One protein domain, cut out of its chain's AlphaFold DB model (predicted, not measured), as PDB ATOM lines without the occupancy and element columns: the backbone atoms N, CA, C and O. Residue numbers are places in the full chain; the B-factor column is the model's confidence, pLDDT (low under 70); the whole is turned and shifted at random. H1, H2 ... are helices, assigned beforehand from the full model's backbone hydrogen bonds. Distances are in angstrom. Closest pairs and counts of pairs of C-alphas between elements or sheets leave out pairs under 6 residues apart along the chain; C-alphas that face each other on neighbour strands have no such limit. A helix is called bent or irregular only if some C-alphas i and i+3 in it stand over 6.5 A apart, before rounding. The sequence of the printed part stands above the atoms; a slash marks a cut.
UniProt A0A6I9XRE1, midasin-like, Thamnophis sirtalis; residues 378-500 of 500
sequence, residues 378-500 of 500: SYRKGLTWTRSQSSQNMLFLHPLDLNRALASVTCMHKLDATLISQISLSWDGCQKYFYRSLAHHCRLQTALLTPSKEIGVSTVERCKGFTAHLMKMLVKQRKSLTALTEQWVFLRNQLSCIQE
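Overview. This is residues 378 to 500 of the 500 residues of the protein "midasin-like" of Thamnophis sirtalis (UniProt A0A6I9XRE1). Two long helices, H5 and H4, run opposite ways at a narrow angle as a slender V, closest near the link that joins them and opening toward the other end, where the short helix H3 sits between them. H1 crosses H5 near its first end, and the stretch from H1 through the four-residue H2 leads along the pair to H3. The printed part has 123 residues with five named helices, H1 to H5 in order along the chain, and no named strand: the class is all helix. The whole is a loose rod, with a radius of gyration of the C-alphas of 19.4 A and spans of 68 by 26 by 21 A.

Along the chain. H5, the longest helix, holds residues 457 to 499 and is 62.6 A long, from C-alpha 457 at (190.201, 244.093, 254.508) to C-alpha 499 at (192.767, 188.710, 225.354). H4, residues 414 to 447, is 49.6 A long. H1, residues 379 to 388, is 14.3 A long and begins with C-alpha 379 at (189.652, 236.010, 243.955). H3, residues 402 to 407, is 8.4 A long. H2, residues 391 to 394, is irregular, but only just: C-alphas 391 and 394 are 7.0 A apart.

Arrangement. H5 is the hub, touching H1, H3 and H4. H4 and H5 form a helical hairpin at a shallow tilt of 28 degrees, opposite ways. They only just touch, with 3 pairs of C-alphas within 8 A, through residues 438 to 445 of H4 and 464 to 471 of H5; the closest C-alphas are those of Gln 445 and Lys 464, 7.0 A apart. H3 touches H5 at a shallow tilt of 16 degrees, the same way, with the closest C-alphas, of Ala 405 and Val 489, 6.4 A apart. H3 and H4 form a second helical hairpin, at a shallow tilt of 21 degrees, opposite ways; their closest C-alphas are those of Asn 403 and Ser 424, 5.9 A apart. H1 touches residues 461 to 472 of H5 and is about perpendicular to it at 75 degrees, with the closest C-alphas, of Tyr 379 and Gly 465, 3.7 A apart. H2 is close to H5 but not clearly touching, with the C-alphas of Met 394 and Val 475 closest at 6.6 A. H2 and H4 are near each other, while H1 is apart from H3 and H4. Every O i to N i+4 pair is within hydrogen-bond range in H1, H3 and H5, and 29 of 30 are in H4; H2 is too short for such a pair, and its one O i to N i+3 pair is not within range.

Size, cuts and confidence. The C-alphas of Lys 453 and Glu 500, the chain's last residue, are the two farthest apart, at 69.4 A. The printed part has no cut. The link H1 to H2 is tight, the other three are short, and no link is long. The mean pLDDT of the printed part is 85.4; residues 389 to 392, 410 to 415 and 499 to 500 are under 70.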
ATOM      1  N   SER A 378     191.116 233.878 240.018       95.88
ATOM      2  CA  SER A 378     190.312 235.055 240.337       95.88
ATOM      3  C   SER A 378     189.769 234.974 241.751       95.88
ATOM      4  O   SER A 378     188.942 234.113 242.061       95.88
ATOM      5  N   TYR A 379     190.167 235.931 242.592       95.44
ATOM      6  CA  TYR A 379     189.652 236.010 243.955       95.44
ATOM      7  C   TYR A 379     188.127 236.214 243.983       95.44
ATOM      8  O   TYR A 379     187.442 235.617 244.806       95.44
ATOM      9  N   ARG A 380     187.560 236.971 243.031       94.69
ATOM     10  CA  ARG A 380     186.105 237.191 242.934       94.69
ATOM     11  C   ARG A 380     185.342 235.896 242.649       94.69
ATOM     12  O   ARG A 380     184.307 235.647 243.270       94.69
ATOM     13  N   LYS A 381     185.864 235.052 241.746       92.25
ATOM     14  CA  LYS A 381     185.280 233.730 241.461       92.25
ATOM     15  C   LYS A 381     185.298 232.841 242.703       92.25
ATOM     16  O   LYS A 381     184.316 232.147 242.952       92.25
ATOM     17  N   GLY A 382     186.379 232.880 243.481       91.88
ATOM     18  CA  GLY A 382     186.479 232.128 244.730       91.88
ATOM     19  C   GLY A 382     185.530 232.627 245.817       91.88
ATOM     20  O   GLY A 382     184.810 231.820 246.385       91.88
ATOM     21  N   LEU A 383     185.428 233.943 246.037       91.50
ATOM     22  CA  LEU A 383     184.475 234.511 247.003       91.50
ATOM     23  C   LEU A 383     183.024 234.155 246.664       91.50
ATOM     24  O   LEU A 383     182.237 233.827 247.547       91.50
ATOM     25  N   THR A 384     182.676 234.187 245.376       90.62
ATOM     26  CA  THR A 384     181.345 233.771 244.907       90.62
ATOM     27  C   THR A 384     181.106 232.293 245.205       90.62
ATOM     28  O   THR A 384     180.046 231.928 245.703       90.62
ATOM     29  N   TRP A 385     182.111 231.449 244.957       87.06
ATOM     30  CA  TRP A 385     182.041 230.018 245.236       87.06
ATOM     31  C   TRP A 385     181.817 229.730 246.725       87.06
ATOM     32  O   TRP A 385     180.886 228.999 247.051       87.06
ATOM     33  N   THR A 386     182.569 230.384 247.614       84.12
ATOM     34  CA  THR A 386     182.414 230.258 249.075       84.12
ATOM     35  C   THR A 386     181.026 230.674 249.567       84.12
ATOM     36  O   THR A 386     180.523 230.094 250.520       84.12
ATOM     37  N   ARG A 387     180.388 231.666 248.930       82.62
ATOM     38  CA  ARG A 387     179.018 232.090 249.278       82.62
ATOM     39  C   ARG A 387     177.955 231.118 248.774       82.62
ATOM     40  O   ARG A 387     176.937 230.945 249.427       82.62
ATOM     41  N   SER A 388     178.177 230.526 247.602       72.38
ATOM     42  CA  SER A 388     177.214 229.627 246.954       72.38
ATOM     43  C   SER A 388     177.231 228.197 247.490       72.38
ATOM     44  O   SER A 388     176.267 227.467 247.298       72.38
ATOM     45  N   GLN A 389     178.343 227.760 248.077       61.41
ATOM     46  CA  GLN A 389     178.572 226.363 248.422       61.41
ATOM     47  C   GLN A 389     179.282 226.284 249.768       61.41
ATOM     48  O   GLN A 389     180.340 226.891 249.949       61.41
ATOM     49  N   SER A 390     178.713 225.521 250.705       56.47
ATOM     50  CA  SER A 390     179.386 225.215 251.963       56.47
ATOM     51  C   SER A 390     180.707 224.490 251.662       56.47
ATOM     52  O   SER A 390     180.826 223.699 250.721       56.47
ATOM     53  N   SER A 391     181.732 224.749 252.470       54.00
ATOM     54  CA  SER A 391     183.068 224.132 252.396       54.00
ATOM     55  C   SER A 391     183.067 222.591 252.440       54.00
ATOM     56  O   SER A 391     184.098 221.957 252.222       54.00
ATOM     57  N   GLN A 392     181.907 221.977 252.679       61.50
ATOM     58  CA  GLN A 392     181.685 220.538 252.760       61.50
ATOM     59  C   GLN A 392     181.706 219.836 251.390       61.50
ATOM     60  O   GLN A 392     181.837 218.617 251.343       61.50
ATOM     61  N   ASN A 393     181.699 220.576 250.272       71.44
ATOM     62  CA  ASN A 393     181.751 220.002 248.918       71.44
ATOM     63  C   ASN A 393     182.945 219.087 248.625       71.44
ATOM     64  O   ASN A 393     182.859 218.248 247.730       71.44
ATOM     65  N   MET A 394     184.046 219.224 249.365       83.38
ATOM     66  CA  MET A 394     185.176 218.300 249.257       83.38
ATOM     67  C   MET A 394     184.914 216.943 249.916       83.38
ATOM     68  O   MET A 394     185.439 215.941 249.446       83.38
ATOM     69  N   LEU A 395     184.089 216.896 250.967       87.31
ATOM     70  CA  LEU A 395     183.739 215.654 251.660       87.31
ATOM     71  C   LEU A 395     182.734 214.813 250.864       87.31
ATOM     72  O   LEU A 395     182.686 213.603 251.037       87.31
ATOM     73  N   PHE A 396     181.980 215.431 249.954       88.62
ATOM     74  CA  PHE A 396     181.019 214.735 249.090       88.62
ATOM     75  C   PHE A 396     181.638 214.167 247.805       88.62
ATOM     76  O   PHE A 396     180.924 213.574 246.994       88.62
ATOM     77  N   LEU A 397     182.942 214.361 247.578       90.31
ATOM     78  CA  LEU A 397     183.610 213.862 246.376       90.31
ATOM     79  C   LEU A 397     183.620 212.339 246.340       90.31
ATOM     80  O   LEU A 397     183.882 211.696 247.353       90.31
ATOM     81  N   HIS A 398     183.405 211.780 245.153       90.50
ATOM     82  CA  HIS A 398     183.507 210.342 244.962       90.50
ATOM     83  C   HIS A 398     184.918 209.847 245.358       90.50
ATOM     84  O   HIS A 398     185.909 210.508 245.006       90.50
ATOM     85  N   PRO A 399     185.025 208.744 246.125       90.38
ATOM     86  CA  PRO A 399     186.288 208.150 246.526       90.38
ATOM     87  C   PRO A 399     187.222 207.936 245.339       90.38
ATOM     88  O   PRO A 399     186.824 207.469 244.278       90.38
ATOM     89  N   LEU A 400     188.490 208.280 245.539       90.06
ATOM     90  CA  LEU A 400     189.545 208.052 244.563       90.06
ATOM     91  C   LEU A 400     190.721 207.378 245.260       90.06
ATOM     92  O   LEU A 400     191.430 208.009 246.051       90.06
ATOM     93  N   ASP A 401     190.898 206.097 244.948       89.12
ATOM     94  CA  ASP A 401     192.049 205.285 245.327       89.12
ATOM     95  C   ASP A 401     192.747 204.797 244.053       89.12
ATOM     96  O   ASP A 401     192.428 203.749 243.484       89.12
ATOM     97  N   LEU A 402     193.690 205.610 243.571       89.44
ATOM     98  CA  LEU A 402     194.422 205.303 242.350       89.44
ATOM     99  C   LEU A 402     195.305 204.060 242.519       89.44
ATOM    100  O   LEU A 402     195.470 203.315 241.564       89.44
ATOM    101  N   ASN A 403     195.829 203.791 243.718       88.69
ATOM    102  CA  ASN A 403     196.677 202.624 243.959       88.69
ATOM    103  C   ASN A 403     195.878 201.325 243.786       88.69
ATOM    104  O   ASN A 403     196.345 200.407 243.113       88.69
ATOM    105  N   ARG A 404     194.645 201.270 244.310       87.06
ATOM    106  CA  ARG A 404     193.717 200.150 244.067       87.06
ATOM    107  C   ARG A 404     193.374 200.010 242.582       87.06
ATOM    108  O   ARG A 404     193.444 198.905 242.054       87.06
ATOM    109  N   ALA A 405     193.046 201.119 241.914       87.12
ATOM    110  CA  ALA A 405     192.705 201.120 240.490       87.12
ATOM    111  C   ALA A 405     193.873 200.643 239.606       87.12
ATOM    112  O   ALA A 405     193.683 199.878 238.663       87.12
ATOM    113  N   LEU A 406     195.099 201.064 239.917       87.00
ATOM    114  CA  LEU A 406     196.303 200.625 239.215       87.00
ATOM    115  C   LEU A 406     196.610 199.146 239.486       87.00
ATOM    116  O   LEU A 406     196.999 198.436 238.563       87.00
ATOM    117  N   ALA A 407     196.404 198.675 240.721       84.44
ATOM    118  CA  ALA A 407     196.612 197.278 241.098       84.44
ATOM    119  C   ALA A 407     195.602 196.318 240.448       84.44
ATOM    120  O   ALA A 407     195.941 195.161 240.216       84.44
ATOM    121  N   SER A 408     194.388 196.779 240.125       79.38
ATOM    122  CA  SER A 408     193.387 195.951 239.435       79.38
ATOM    123  C   SER A 408     193.709 195.673 237.964       79.38
ATOM    124  O   SER A 408     193.027 194.867 237.342       79.38
ATOM    125  N   VAL A 409     194.725 196.322 237.388       74.06
ATOM    126  CA  VAL A 409     195.059 196.182 235.967       74.06
ATOM    127  C   VAL A 409     196.275 195.278 235.778       74.06
ATOM    128  O   VAL A 409     197.381 195.595 236.217       74.06
ATOM    129  N   THR A 410     196.094 194.176 235.046       66.88
ATOM    130  CA  THR A 410     197.178 193.253 234.686       66.88
ATOM    131  C   THR A 410     198.184 193.935 233.756       66.88
ATOM    132  O   THR A 410     197.849 194.420 232.674       66.88
ATOM    133  N   CYS A 411     199.447 193.985 234.176       62.94
ATOM    134  CA  CYS A 411     200.512 194.642 233.431       62.94
ATOM    135  C   CYS A 411     201.290 193.633 232.570       62.94
ATOM    136  O   CYS A 411     202.025 192.804 233.097       62.94
ATOM    137  N   MET A 412     201.164 193.720 231.241       55.78
ATOM    138  CA  MET A 412     201.826 192.783 230.316       55.78
ATOM    139  C   MET A 412     203.309 193.106 230.040       55.78
ATOM    140  O   MET A 412     204.038 192.259 229.528       55.78
ATOM    141  N   HIS A 413     203.795 194.312 230.368       63.25
ATOM    142  CA  HIS A 413     205.154 194.755 230.027       63.25
ATOM    143  C   HIS A 413     205.924 195.328 231.227       63.25
ATOM    144  O   HIS A 413     205.422 196.184 231.949       63.25
ATOM    145  N   LYS A 414     207.212 194.965 231.369       62.72
ATOM    146  CA  LYS A 414     208.119 195.486 232.424       62.72
ATOM    147  C   LYS A 414     208.155 197.014 232.492       62.72
ATOM    148  O   LYS A 414     208.186 197.605 233.563       62.72
ATOM    149  N   LEU A 415     208.131 197.656 231.329       58.91
ATOM    150  CA  LEU A 415     208.086 199.103 231.213       58.91
ATOM    151  C   LEU A 415     206.753 199.662 231.756       58.91
ATOM    152  O   LEU A 415     206.757 200.689 232.434       58.91
ATOM    153  N   ASP A 416     205.608 199.015 231.515       72.94
ATOM    154  CA  ASP A 416     204.296 199.396 232.080       72.94
ATOM    155  C   ASP A 416     204.288 199.306 233.610       72.94
ATOM    156  O   ASP A 416     203.776 200.221 234.254       72.94
ATOM    157  N   ALA A 417     205.013 198.351 234.195       79.31
ATOM    158  CA  ALA A 417     205.193 198.281 235.642       79.31
ATOM    159  C   ALA A 417     205.983 199.477 236.211       79.31
ATOM    160  O   ALA A 417     205.594 200.022 237.243       79.31
ATOM    161  N   THR A 418     207.043 199.946 235.534       83.75
ATOM    162  CA  THR A 418     207.822 201.103 236.022       83.75
ATOM    163  C   THR A 418     207.030 202.407 235.972       83.75
ATOM    164  O   THR A 418     207.088 203.187 236.917       83.75
ATOM    165  N   LEU A 419     206.244 202.634 234.912       83.88
ATOM    166  CA  LEU A 419     205.379 203.816 234.818       83.88
ATOM    167  C   LEU A 419     204.282 203.790 235.890       83.88
ATOM    168  O   LEU A 419     204.063 204.795 236.556       83.88
ATOM    169  N   ILE A 420     203.615 202.647 236.074       84.81
ATOM    170  CA  ILE A 420     202.561 202.488 237.085       84.81
ATOM    171  C   ILE A 420     203.119 202.721 238.493       84.81
ATOM    172  O   ILE A 420     202.516 203.455 239.273       84.81
ATOM    173  N   SER A 421     204.296 202.166 238.799       85.31
ATOM    174  CA  SER A 421     204.976 202.388 240.079       85.31
ATOM    175  C   SER A 421     205.269 203.872 240.325       85.31
ATOM    176  O   SER A 421     205.017 204.371 241.415       85.31
ATOM    177  N   GLN A 422     205.728 204.602 239.310       86.31
ATOM    178  CA  GLN A 422     206.057 206.027 239.440       86.31
ATOM    179  C   GLN A 422     204.815 206.918 239.553       86.31
ATOM    180  O   GLN A 422     204.818 207.893 240.307       86.31
ATOM    181  N   ILE A 423     203.722 206.556 238.871       88.06
ATOM    182  CA  ILE A 423     202.413 207.192 239.067       88.06
ATOM    183  C   ILE A 423     201.924 206.960 240.500       88.06
ATOM    184  O   ILE A 423     201.480 207.911 241.133       88.06
ATOM    185  N   SER A 424     202.032 205.735 241.021       87.38
ATOM    186  CA  SER A 424     201.633 205.393 242.394       87.38
ATOM    187  C   SER A 424     202.429 206.195 243.436       87.38
ATOM    188  O   SER A 424     201.831 206.858 244.280       87.38
ATOM    189  N   LEU A 425     203.758 206.264 243.294       85.50
ATOM    190  CA  LEU A 425     204.621 207.082 244.159       85.50
ATOM    191  C   LEU A 425     204.253 208.574 244.118       85.50
ATOM    192  O   LEU A 425     204.205 209.239 245.152       85.50
ATOM    193  N   SER A 426     203.971 209.111 242.927       86.19
ATOM    194  CA  SER A 426     203.570 210.517 242.767       86.19
ATOM    195  C   SER A 426     202.178 210.782 243.352       86.19
ATOM    196  O   SER A 426     201.932 211.831 243.952       86.19
ATOM    197  N   TRP A 427     201.265 209.818 243.207       89.56
ATOM    198  CA  TRP A 427     199.889 209.906 243.680       89.56
ATOM    199  C   TRP A 427     199.785 209.995 245.198       89.56
ATOM    200  O   TRP A 427     198.983 210.787 245.695       89.56
ATOM    201  N   ASP A 428     200.609 209.251 245.937       85.56
ATOM    202  CA  ASP A 428     200.623 209.313 247.401       85.56
ATOM    203  C   ASP A 428     200.902 210.745 247.890       85.56
ATOM    204  O   ASP A 428     200.213 211.258 248.779       85.56
ATOM    205  N   GLY A 429     201.836 211.439 247.228       84.56
ATOM    206  CA  GLY A 429     202.088 212.864 247.435       84.56
ATOM    207  C   GLY A 429     200.867 213.726 247.106       84.56
ATOM    208  O   GLY A 429     200.428 214.517 247.943       84.56
ATOM    209  N   CYS A 430     200.265 213.554 245.924       88.12
ATOM    210  CA  CYS A 430     199.069 214.303 245.521       88.12
ATOM    211  C   CYS A 430     197.903 214.135 246.509       88.12
ATOM    212  O   CYS A 430     197.246 215.113 246.875       88.12
ATOM    213  N   GLN A 431     197.652 212.905 246.961       88.06
ATOM    214  CA  GLN A 431     196.591 212.585 247.909       88.06
ATOM    215  C   GLN A 431     196.847 213.250 249.261       88.06
ATOM    216  O   GLN A 431     195.941 213.869 249.824       88.06
ATOM    217  N   LYS A 432     198.085 213.173 249.756       87.56
ATOM    218  CA  LYS A 432     198.500 213.832 250.996       87.56
ATOM    219  C   LYS A 432     198.299 215.344 250.918       87.56
ATOM    220  O   LYS A 432     197.617 215.917 251.768       87.56
ATOM    221  N   TYR A 433     198.819 215.990 249.873       87.62
ATOM    222  CA  TYR A 433     198.681 217.437 249.696       87.62
ATOM    223  C   TYR A 433     197.235 217.885 249.502       87.62
ATOM    224  O   TYR A 433     196.897 218.994 249.910       87.62
ATOM    225  N   PHE A 434     196.359 217.049 248.939       90.81
ATOM    226  CA  PHE A 434     194.940 217.379 248.814       90.81
ATOM    227  C   PHE A 434     194.269 217.581 250.182       90.81
ATOM    228  O   PHE A 434     193.662 218.627 250.421       90.81
ATOM    229  N   TYR A 435     194.406 216.620 251.104       90.62
ATOM    230  CA  TYR A 435     193.811 216.731 252.444       90.62
ATOM    231  C   TYR A 435     194.528 217.754 253.326       90.62
ATOM    232  O   TYR A 435     193.870 218.454 254.101       90.62
ATOM    233  N   ARG A 436     195.841 217.920 253.134       89.12
ATOM    234  CA  ARG A 436     196.623 218.983 253.771       89.12
ATOM    235  C   ARG A 436     196.155 220.369 253.335       89.12
ATOM    236  O   ARG A 436     195.887 221.225 254.171       89.12
ATOM    237  N   SER A 437     195.950 220.576 252.034       89.00
ATOM    238  CA  SER A 437     195.415 221.834 251.495       89.00
ATOM    239  C   SER A 437     194.027 222.140 252.058       89.00
ATOM    240  O   SER A 437     193.720 223.298 252.334       89.00
ATOM    241  N   LEU A 438     193.196 221.116 252.281       88.88
ATOM    242  CA  LEU A 438     191.912 221.270 252.966       88.88
ATOM    243  C   LEU A 438     192.089 221.717 254.422       88.88
ATOM    244  O   LEU A 438     191.459 222.692 254.829       88.88
ATOM    245  N   ALA A 439     192.978 221.075 255.184       88.75
ATOM    246  CA  ALA A 439     193.272 221.475 256.560       88.75
ATOM    247  C   ALA A 439     193.823 222.912 256.635       88.75
ATOM    248  O   ALA A 439     193.342 223.728 257.425       88.75
ATOM    249  N   HIS A 440     194.772 223.262 255.762       88.69
ATOM    250  CA  HIS A 440     195.344 224.608 255.647       88.69
ATOM    251  C   HIS A 440     194.298 225.644 255.266       88.69
ATOM    252  O   HIS A 440     194.271 226.728 255.844       88.69
ATOM    253  N   HIS A 441     193.404 225.315 254.336       88.88
ATOM    254  CA  HIS A 441     192.314 226.201 253.955       88.88
ATOM    255  C   HIS A 441     191.372 226.471 255.130       88.88
ATOM    256  O   HIS A 441     191.054 227.630 255.387       88.88
ATOM    257  N   CYS A 442     190.980 225.439 255.884       86.88
ATOM    258  CA  CYS A 442     190.167 225.592 257.091       86.88
ATOM    259  C   CYS A 442     190.878 226.453 258.147       86.88
ATOM    260  O   CYS A 442     190.298 227.413 258.652       86.88
ATOM    261  N   ARG A 443     192.158 226.177 258.431       88.56
ATOM    262  CA  ARG A 443     192.980 226.972 259.364       88.56
ATOM    263  C   ARG A 443     193.083 228.431 258.928       88.56
ATOM    264  O   ARG A 443     192.925 229.330 259.753       88.56
ATOM    265  N   LEU A 444     193.309 228.673 257.638       90.25
ATOM    266  CA  LEU A 444     193.377 230.013 257.068       90.25
ATOM    267  C   LEU A 444     192.032 230.735 257.188       90.25
ATOM    268  O   LEU A 444     192.012 231.900 257.570       90.25
ATOM    269  N   GLN A 445     190.912 230.066 256.899       88.62
ATOM    270  CA  GLN A 445     189.584 230.656 257.070       88.62
ATOM    271  C   GLN A 445     189.358 231.107 258.515       88.62
ATOM    272  O   GLN A 445     188.959 232.253 258.719       88.62
ATOM    273  N   THR A 446     189.684 230.259 259.495       89.25
ATOM    274  CA  THR A 446     189.586 230.590 260.924       89.25
ATOM    275  C   THR A 446     190.499 231.757 261.299       89.25
ATOM    276  O   THR A 446     190.046 232.711 261.924       89.25
ATOM    277  N   ALA A 447     191.763 231.745 260.863       90.69
ATOM    278  CA  ALA A 447     192.711 232.828 261.139       90.69
ATOM    279  C   ALA A 447     192.265 234.175 260.537       90.69
ATOM    280  O   ALA A 447     192.490 235.233 261.122       90.69
ATOM    281  N   LEU A 448     191.592 234.151 259.383       90.25
ATOM    282  CA  LEU A 448     191.070 235.344 258.712       90.25
ATOM    283  C   LEU A 448     189.746 235.867 259.302       90.25
ATOM    284  O   LEU A 448     189.258 236.896 258.828       90.25
ATOM    285  N   LEU A 449     189.159 235.200 260.307       88.81
ATOM    286  CA  LEU A 449     188.065 235.766 261.112       88.81
ATOM    287  C   LEU A 449     188.583 236.840 262.075       88.81
ATOM    288  O   LEU A 449     187.905 237.838 262.305       88.81
ATOM    289  N   THR A 450     189.805 236.669 262.582       90.00
ATOM    290  CA  THR A 450     190.490 237.613 263.477       90.00
ATOM    291  C   THR A 450     191.858 237.998 262.899       90.00
ATOM    292  O   THR A 450     192.892 237.567 263.417       90.00
ATOM    293  N   PRO A 451     191.900 238.773 261.796       88.69
ATOM    294  CA  PRO A 451     193.151 239.133 261.140       88.69
ATOM    295  C   PRO A 451     193.995 240.090 261.997       88.69
ATOM    296  O   PRO A 451     193.474 240.876 262.790       88.69
ATOM    297  N   SER A 452     195.316 240.068 261.787       86.81
ATOM    298  CA  SER A 452     196.221 241.075 262.355       86.81
ATOM    299  C   SER A 452     195.826 242.483 261.899       86.81
ATOM    300  O   SER A 452     195.432 242.683 260.749       86.81
ATOM    301  N   LYS A 453     196.024 243.480 262.773       84.62
ATOM    302  CA  LYS A 453     195.805 244.908 262.470       84.62
ATOM    303  C   LYS A 453     196.657 245.413 261.296       84.62
ATOM    304  O   LYS A 453     196.357 246.452 260.722       84.62
ATOM    305  N   GLU A 454     197.709 244.680 260.940       82.81
ATOM    306  CA  GLU A 454     198.611 244.986 259.825       82.81
ATOM    307  C   GLU A 454     198.055 244.573 258.449       82.81
ATOM    308  O   GLU A 454     198.620 244.939 257.415       82.81
ATOM    309  N   ILE A 455     196.956 243.808 258.418       85.56
ATOM    310  CA  ILE A 455     196.342 243.291 257.192       85.56
ATOM    311  C   ILE A 455     195.032 244.035 256.922       85.56
ATOM    312  O   ILE A 455     194.078 243.966 257.691       85.56
ATOM    313  N   GLY A 456     194.961 244.720 255.777       88.19
ATOM    314  CA  GLY A 456     193.741 245.396 255.336       88.19
ATOM    315  C   GLY A 456     192.651 244.432 254.850       88.19
ATOM    316  O   GLY A 456     192.936 243.353 254.329       88.19
ATOM    317  N   VAL A 457     191.390 244.870 254.925       89.75
ATOM    318  CA  VAL A 457     190.201 244.093 254.508       89.75
ATOM    319  C   VAL A 457     190.309 243.587 253.062       89.75
ATOM    320  O   VAL A 457     190.008 242.431 252.778       89.75
ATOM    321  N   SER A 458     190.817 244.417 252.146       91.12
ATOM    322  CA  SER A 458     191.035 244.037 250.740       91.12
ATOM    323  C   SER A 458     191.999 242.852 250.590       91.12
ATOM    324  O   SER A 458     191.773 241.956 249.778       91.12
ATOM    325  N   THR A 459     193.056 242.810 251.403       92.50
ATOM    326  CA  THR A 459     194.023 241.706 251.416       92.50
ATOM    327  C   THR A 459     193.382 240.431 251.956       92.50
ATOM    328  O   THR A 459     193.549 239.375 251.352       92.50
ATOM    329  N   VAL A 460     192.587 240.534 253.028       93.62
ATOM    330  CA  VAL A 460     191.830 239.403 253.593       93.62
ATOM    331  C   VAL A 460     190.897 238.786 252.550       93.62
ATOM    332  O   VAL A 460     190.935 237.576 252.329       93.62
ATOM    333  N   GLU A 461     190.107 239.606 251.854       93.38
ATOM    334  CA  GLU A 461     189.182 239.135 250.816       93.38
ATOM    335  C   GLU A 461     189.911 238.500 249.624       93.38
ATOM    336  O   GLU A 461     189.455 237.496 249.071       93.38
ATOM    337  N   ARG A 462     191.085 239.023 249.246       95.19
ATOM    338  CA  ARG A 462     191.931 238.401 248.216       95.19
ATOM    339  C   ARG A 462     192.471 237.045 248.665       95.19
ATOM    340  O   ARG A 462     192.393 236.103 247.881       95.19
ATOM    341  N   CYS A 463     192.955 236.920 249.901       94.19
ATOM    342  CA  CYS A 463     193.409 235.641 250.456       94.19
ATOM    343  C   CYS A 463     192.280 234.603 250.465       94.19
ATOM    344  O   CYS A 463     192.461 233.500 249.944       94.19
ATOM    345  N   LYS A 464     191.095 234.970 250.977       92.44
ATOM    346  CA  LYS A 464     189.904 234.102 250.957       92.44
ATOM    347  C   LYS A 464     189.547 233.693 249.531       92.44
ATOM    348  O   LYS A 464     189.384 232.513 249.243       92.44
ATOM    349  N   GLY A 465     189.476 234.658 248.617       94.12
ATOM    350  CA  GLY A 465     189.057 234.418 247.245       94.12
ATOM    351  C   GLY A 465     190.038 233.578 246.426       94.12
ATOM    352  O   GLY A 465     189.617 232.651 245.741       94.12
ATOM    353  N   PHE A 466     191.339 233.877 246.449       95.62
ATOM    354  CA  PHE A 466     192.310 233.113 245.656       95.62
ATOM    355  C   PHE A 466     192.412 231.666 246.133       95.62
ATOM    356  O   PHE A 466     192.360 230.754 245.307       95.62
ATOM    357  N   THR A 467     192.474 231.448 247.450       93.44
ATOM    358  CA  THR A 467     192.518 230.091 248.012       93.44
ATOM    359  C   THR A 467     191.229 229.326 247.730       93.44
ATOM    360  O   THR A 467     191.288 228.193 247.268       93.44
ATOM    361  N   ALA A 468     190.061 229.957 247.872       91.69
ATOM    362  CA  ALA A 468     188.787 229.350 247.499       91.69
ATOM    363  C   ALA A 468     188.722 228.980 246.003       91.69
ATOM    364  O   ALA A 468     188.251 227.902 245.648       91.69
ATOM    365  N   HIS A 469     189.226 229.829 245.099       93.50
ATOM    366  CA  HIS A 469     189.237 229.510 243.669       93.50
ATOM    367  C   HIS A 469     190.172 228.338 243.334       93.50
ATOM    368  O   HIS A 469     189.797 227.485 242.530       93.50
ATOM    369  N   LEU A 470     191.341 228.258 243.978       92.69
ATOM    370  CA  LEU A 470     192.237 227.103 243.872       92.69
ATOM    371  C   LEU A 470     191.546 225.819 244.344       92.69
ATOM    372  O   LEU A 470     191.522 224.832 243.613       92.69
ATOM    373  N   MET A 471     190.888 225.855 245.505       91.06
ATOM    374  CA  MET A 471     190.132 224.711 246.029       91.06
ATOM    375  C   MET A 471     189.006 224.279 245.082       91.06
ATOM    376  O   MET A 471     188.824 223.085 244.842       91.06
ATOM    377  N   LYS A 472     188.302 225.231 244.457       90.94
ATOM    378  CA  LYS A 472     187.306 224.945 243.413       90.94
ATOM    379  C   LYS A 472     187.917 224.219 242.211       90.94
ATOM    380  O   LYS A 472     187.308 223.291 241.678       90.94
ATOM    381  N   MET A 473     189.095 224.649 241.756       91.62
ATOM    382  CA  MET A 473     189.799 224.000 240.647       91.62
ATOM    383  C   MET A 473     190.238 222.583 241.019       91.62
ATOM    384  O   MET A 473     189.991 221.670 240.235       91.62
ATOM    385  N   LEU A 474     190.777 222.386 242.226       91.31
ATOM    386  CA  LEU A 474     191.155 221.067 242.743       91.31
ATOM    387  C   LEU A 474     189.952 220.122 242.825       91.31
ATOM    388  O   LEU A 474     190.036 218.983 242.378       91.31
ATOM    389  N   VAL A 475     188.802 220.600 243.315       90.81
ATOM    390  CA  VAL A 475     187.540 219.837 243.308       90.81
ATOM    391  C   VAL A 475     187.168 219.404 241.891       90.81
ATOM    392  O   VAL A 475     186.839 218.240 241.669       90.81
ATOM    393  N   LYS A 476     187.227 220.325 240.921       91.75
ATOM    394  CA  LYS A 476     186.899 220.019 239.523       91.75
ATOM    395  C   LYS A 476     187.864 218.984 238.938       91.75
ATOM    396  O   LYS A 476     187.408 218.020 238.333       91.75
ATOM    397  N   GLN A 477     189.167 219.170 239.139       92.06
ATOM    398  CA  GLN A 477     190.200 218.248 238.667       92.06
ATOM    399  C   GLN A 477     190.035 216.863 239.287       92.06
ATOM    400  O   GLN A 477     190.079 215.878 238.560       92.06
ATOM    401  N   ARG A 478     189.766 216.778 240.595       92.19
ATOM    402  CA  ARG A 478     189.548 215.507 241.291       92.19
ATOM    403  C   ARG A 478     188.310 214.780 240.772       92.19
ATOM    404  O   ARG A 478     188.412 213.601 240.483       92.19
ATOM    405  N   LYS A 479     187.189 215.481 240.542       91.88
ATOM    406  CA  LYS A 479     185.995 214.890 239.901       91.88
ATOM    407  C   LYS A 479     186.302 214.328 238.510       91.88
ATOM    408  O   LYS A 479     185.903 213.212 238.201       91.88
ATOM    409  N   SER A 480     187.013 215.094 237.679       94.25
ATOM    410  CA  SER A 480     187.414 214.636 236.344       94.25
ATOM    411  C   SER A 480     188.377 213.451 236.403       94.25
ATOM    412  O   SER A 480     188.250 212.537 235.597       94.25
ATOM    413  N   LEU A 481     189.313 213.455 237.354       93.62
ATOM    414  CA  LEU A 481     190.263 212.367 237.545       93.62
ATOM    415  C   LEU A 481     189.556 211.090 237.994       93.62
ATOM    416  O   LEU A 481     189.818 210.050 237.412       93.62
ATOM    417  N   THR A 482     188.626 211.171 238.950       92.62
ATOM    418  CA  THR A 482     187.846 210.010 239.397       92.62
ATOM    419  C   THR A 482     187.094 209.358 238.237       92.62
ATOM    420  O   THR A 482     187.287 208.172 237.986       92.62
ATOM    421  N   ALA A 483     186.350 210.147 237.454       92.06
ATOM    422  CA  ALA A 483     185.629 209.637 236.287       92.06
ATOM    423  C   ALA A 483     186.571 209.021 235.234       92.06
ATOM    424  O   ALA A 483     186.273 207.985 234.643       92.06
ATOM    425  N   LEU A 484     187.734 209.639 235.003       93.81
ATOM    426  CA  LEU A 484     188.736 209.115 234.075       93.81
ATOM    427  C   LEU A 484     189.352 207.803 234.579       93.81
ATOM    428  O   LEU A 484     189.572 206.894 233.784       93.81
ATOM    429  N   THR A 485     189.621 207.688 235.879       91.12
ATOM    430  CA  THR A 485     190.143 206.465 236.494       91.12
ATOM    431  C   THR A 485     189.132 205.325 236.391       91.12
ATOM    432  O   THR A 485     189.516 204.228 235.997       91.12
ATOM    433  N   GLU A 486     187.851 205.578 236.657       89.38
ATOM    434  CA  GLU A 486     186.775 204.587 236.510       89.38
ATOM    435  C   GLU A 486     186.657 204.090 235.064       89.38
ATOM    436  O   GLU A 486     186.684 202.884 234.813       89.38
ATOM    437  N   GLN A 487     186.622 205.012 234.095       90.75
ATOM    438  CA  GLN A 487     186.603 204.668 232.669       90.75
ATOM    439  C   GLN A 487     187.850 203.891 232.243       90.75
ATOM    440  O   GLN A 487     187.762 202.963 231.439       90.75
ATOM    441  N   TRP A 488     189.018 204.257 232.775       89.19
ATOM    442  CA  TRP A 488     190.269 203.571 232.484       89.19
ATOM    443  C   TRP A 488     190.270 202.137 233.022       89.19
ATOM    444  O   TRP A 488     190.627 201.227 232.275       89.19
ATOM    445  N   VAL A 489     189.830 201.920 234.266       87.44
ATOM    446  CA  VAL A 489     189.684 200.573 234.848       87.44
ATOM    447  C   VAL A 489     188.681 199.753 234.038       87.44
ATOM    448  O   VAL A 489     188.993 198.634 233.639       87.44
ATOM    449  N   PHE A 490     187.516 200.325 233.715       87.69
ATOM    450  CA  PHE A 490     186.503 199.654 232.901       87.69
ATOM    451  C   PHE A 490     187.061 199.219 231.541       87.69
ATOM    452  O   PHE A 490     186.957 198.050 231.175       87.69
ATOM    453  N   LEU A 491     187.722 200.128 230.816       88.31
ATOM    454  CA  LEU A 491     188.342 199.823 229.527       88.31
ATOM    455  C   LEU A 491     189.399 198.718 229.648       88.31
ATOM    456  O   LEU A 491     189.483 197.851 228.782       88.31
ATOM    457  N   ARG A 492     190.216 198.740 230.707       85.00
ATOM    458  CA  ARG A 492     191.248 197.722 230.936       85.00
ATOM    459  C   ARG A 492     190.656 196.347 231.209       85.00
ATOM    460  O   ARG A 492     191.148 195.388 230.624       85.00
ATOM    461  N   ASN A 493     189.587 196.272 231.995       83.38
ATOM    462  CA  ASN A 493     188.879 195.022 232.261       83.38
ATOM    463  C   ASN A 493     188.235 194.456 230.984       83.38
ATOM    464  O   ASN A 493     188.329 193.265 230.715       83.38
ATOM    465  N   GLN A 494     187.634 195.311 230.150       85.62
ATOM    466  CA  GLN A 494     187.089 194.880 228.856       85.62
ATOM    467  C   GLN A 494     188.189 194.360 227.919       85.62
ATOM    468  O   GLN A 494     187.999 193.359 227.237       85.62
ATOM    469  N   LEU A 495     189.358 195.011 227.900       82.75
ATOM    470  CA  LEU A 495     190.495 194.561 227.094       82.75
ATOM    471  C   LEU A 495     191.058 193.218 227.569       82.75
ATOM    472  O   LEU A 495     191.400 192.405 226.717       82.75
ATOM    473  N   SER A 496     191.140 192.967 228.880       77.62
ATOM    474  CA  SER A 496     191.580 191.657 229.380       77.62
ATOM    475  C   SER A 496     190.615 190.541 228.985       77.62
ATOM    476  O   SER A 496     191.075 189.485 228.579       77.62
ATOM    477  N   CYS A 497     189.301 190.798 228.988       78.75
ATOM    478  CA  CYS A 497     188.303 189.818 228.540       78.75
ATOM    479  C   CYS A 497     188.370 189.493 227.038       78.75
ATOM    480  O   CYS A 497     187.801 188.496 226.620       78.75
ATOM    481  N   ILE A 498     189.002 190.342 226.219       76.81
ATOM    482  CA  ILE A 498     189.206 190.093 224.778       76.81
ATOM    483  C   ILE A 498     190.517 189.326 224.524       76.81
ATOM    484  O   ILE A 498     190.703 188.763 223.448       76.81
ATOM    485  N   GLN A 499     191.462 189.369 225.470       60.72
ATOM    486  CA  GLN A 499     192.767 188.710 225.354       60.72
ATOM    487  C   GLN A 499     192.765 187.255 225.853       60.72
ATOM    488  O   GLN A 499     193.681 186.518 225.488       60.72
ATOM    489  N   GLU A 500     191.781 186.874 226.675       49.41
ATOM    490  CA  GLU A 500     191.415 185.479 226.987       49.41
ATOM    491  C   GLU A 500     190.585 184.869 225.853       49.41
ATOM    492  O   GLU A 500     190.824 183.678 225.541       49.41
TER     493      GLU A 500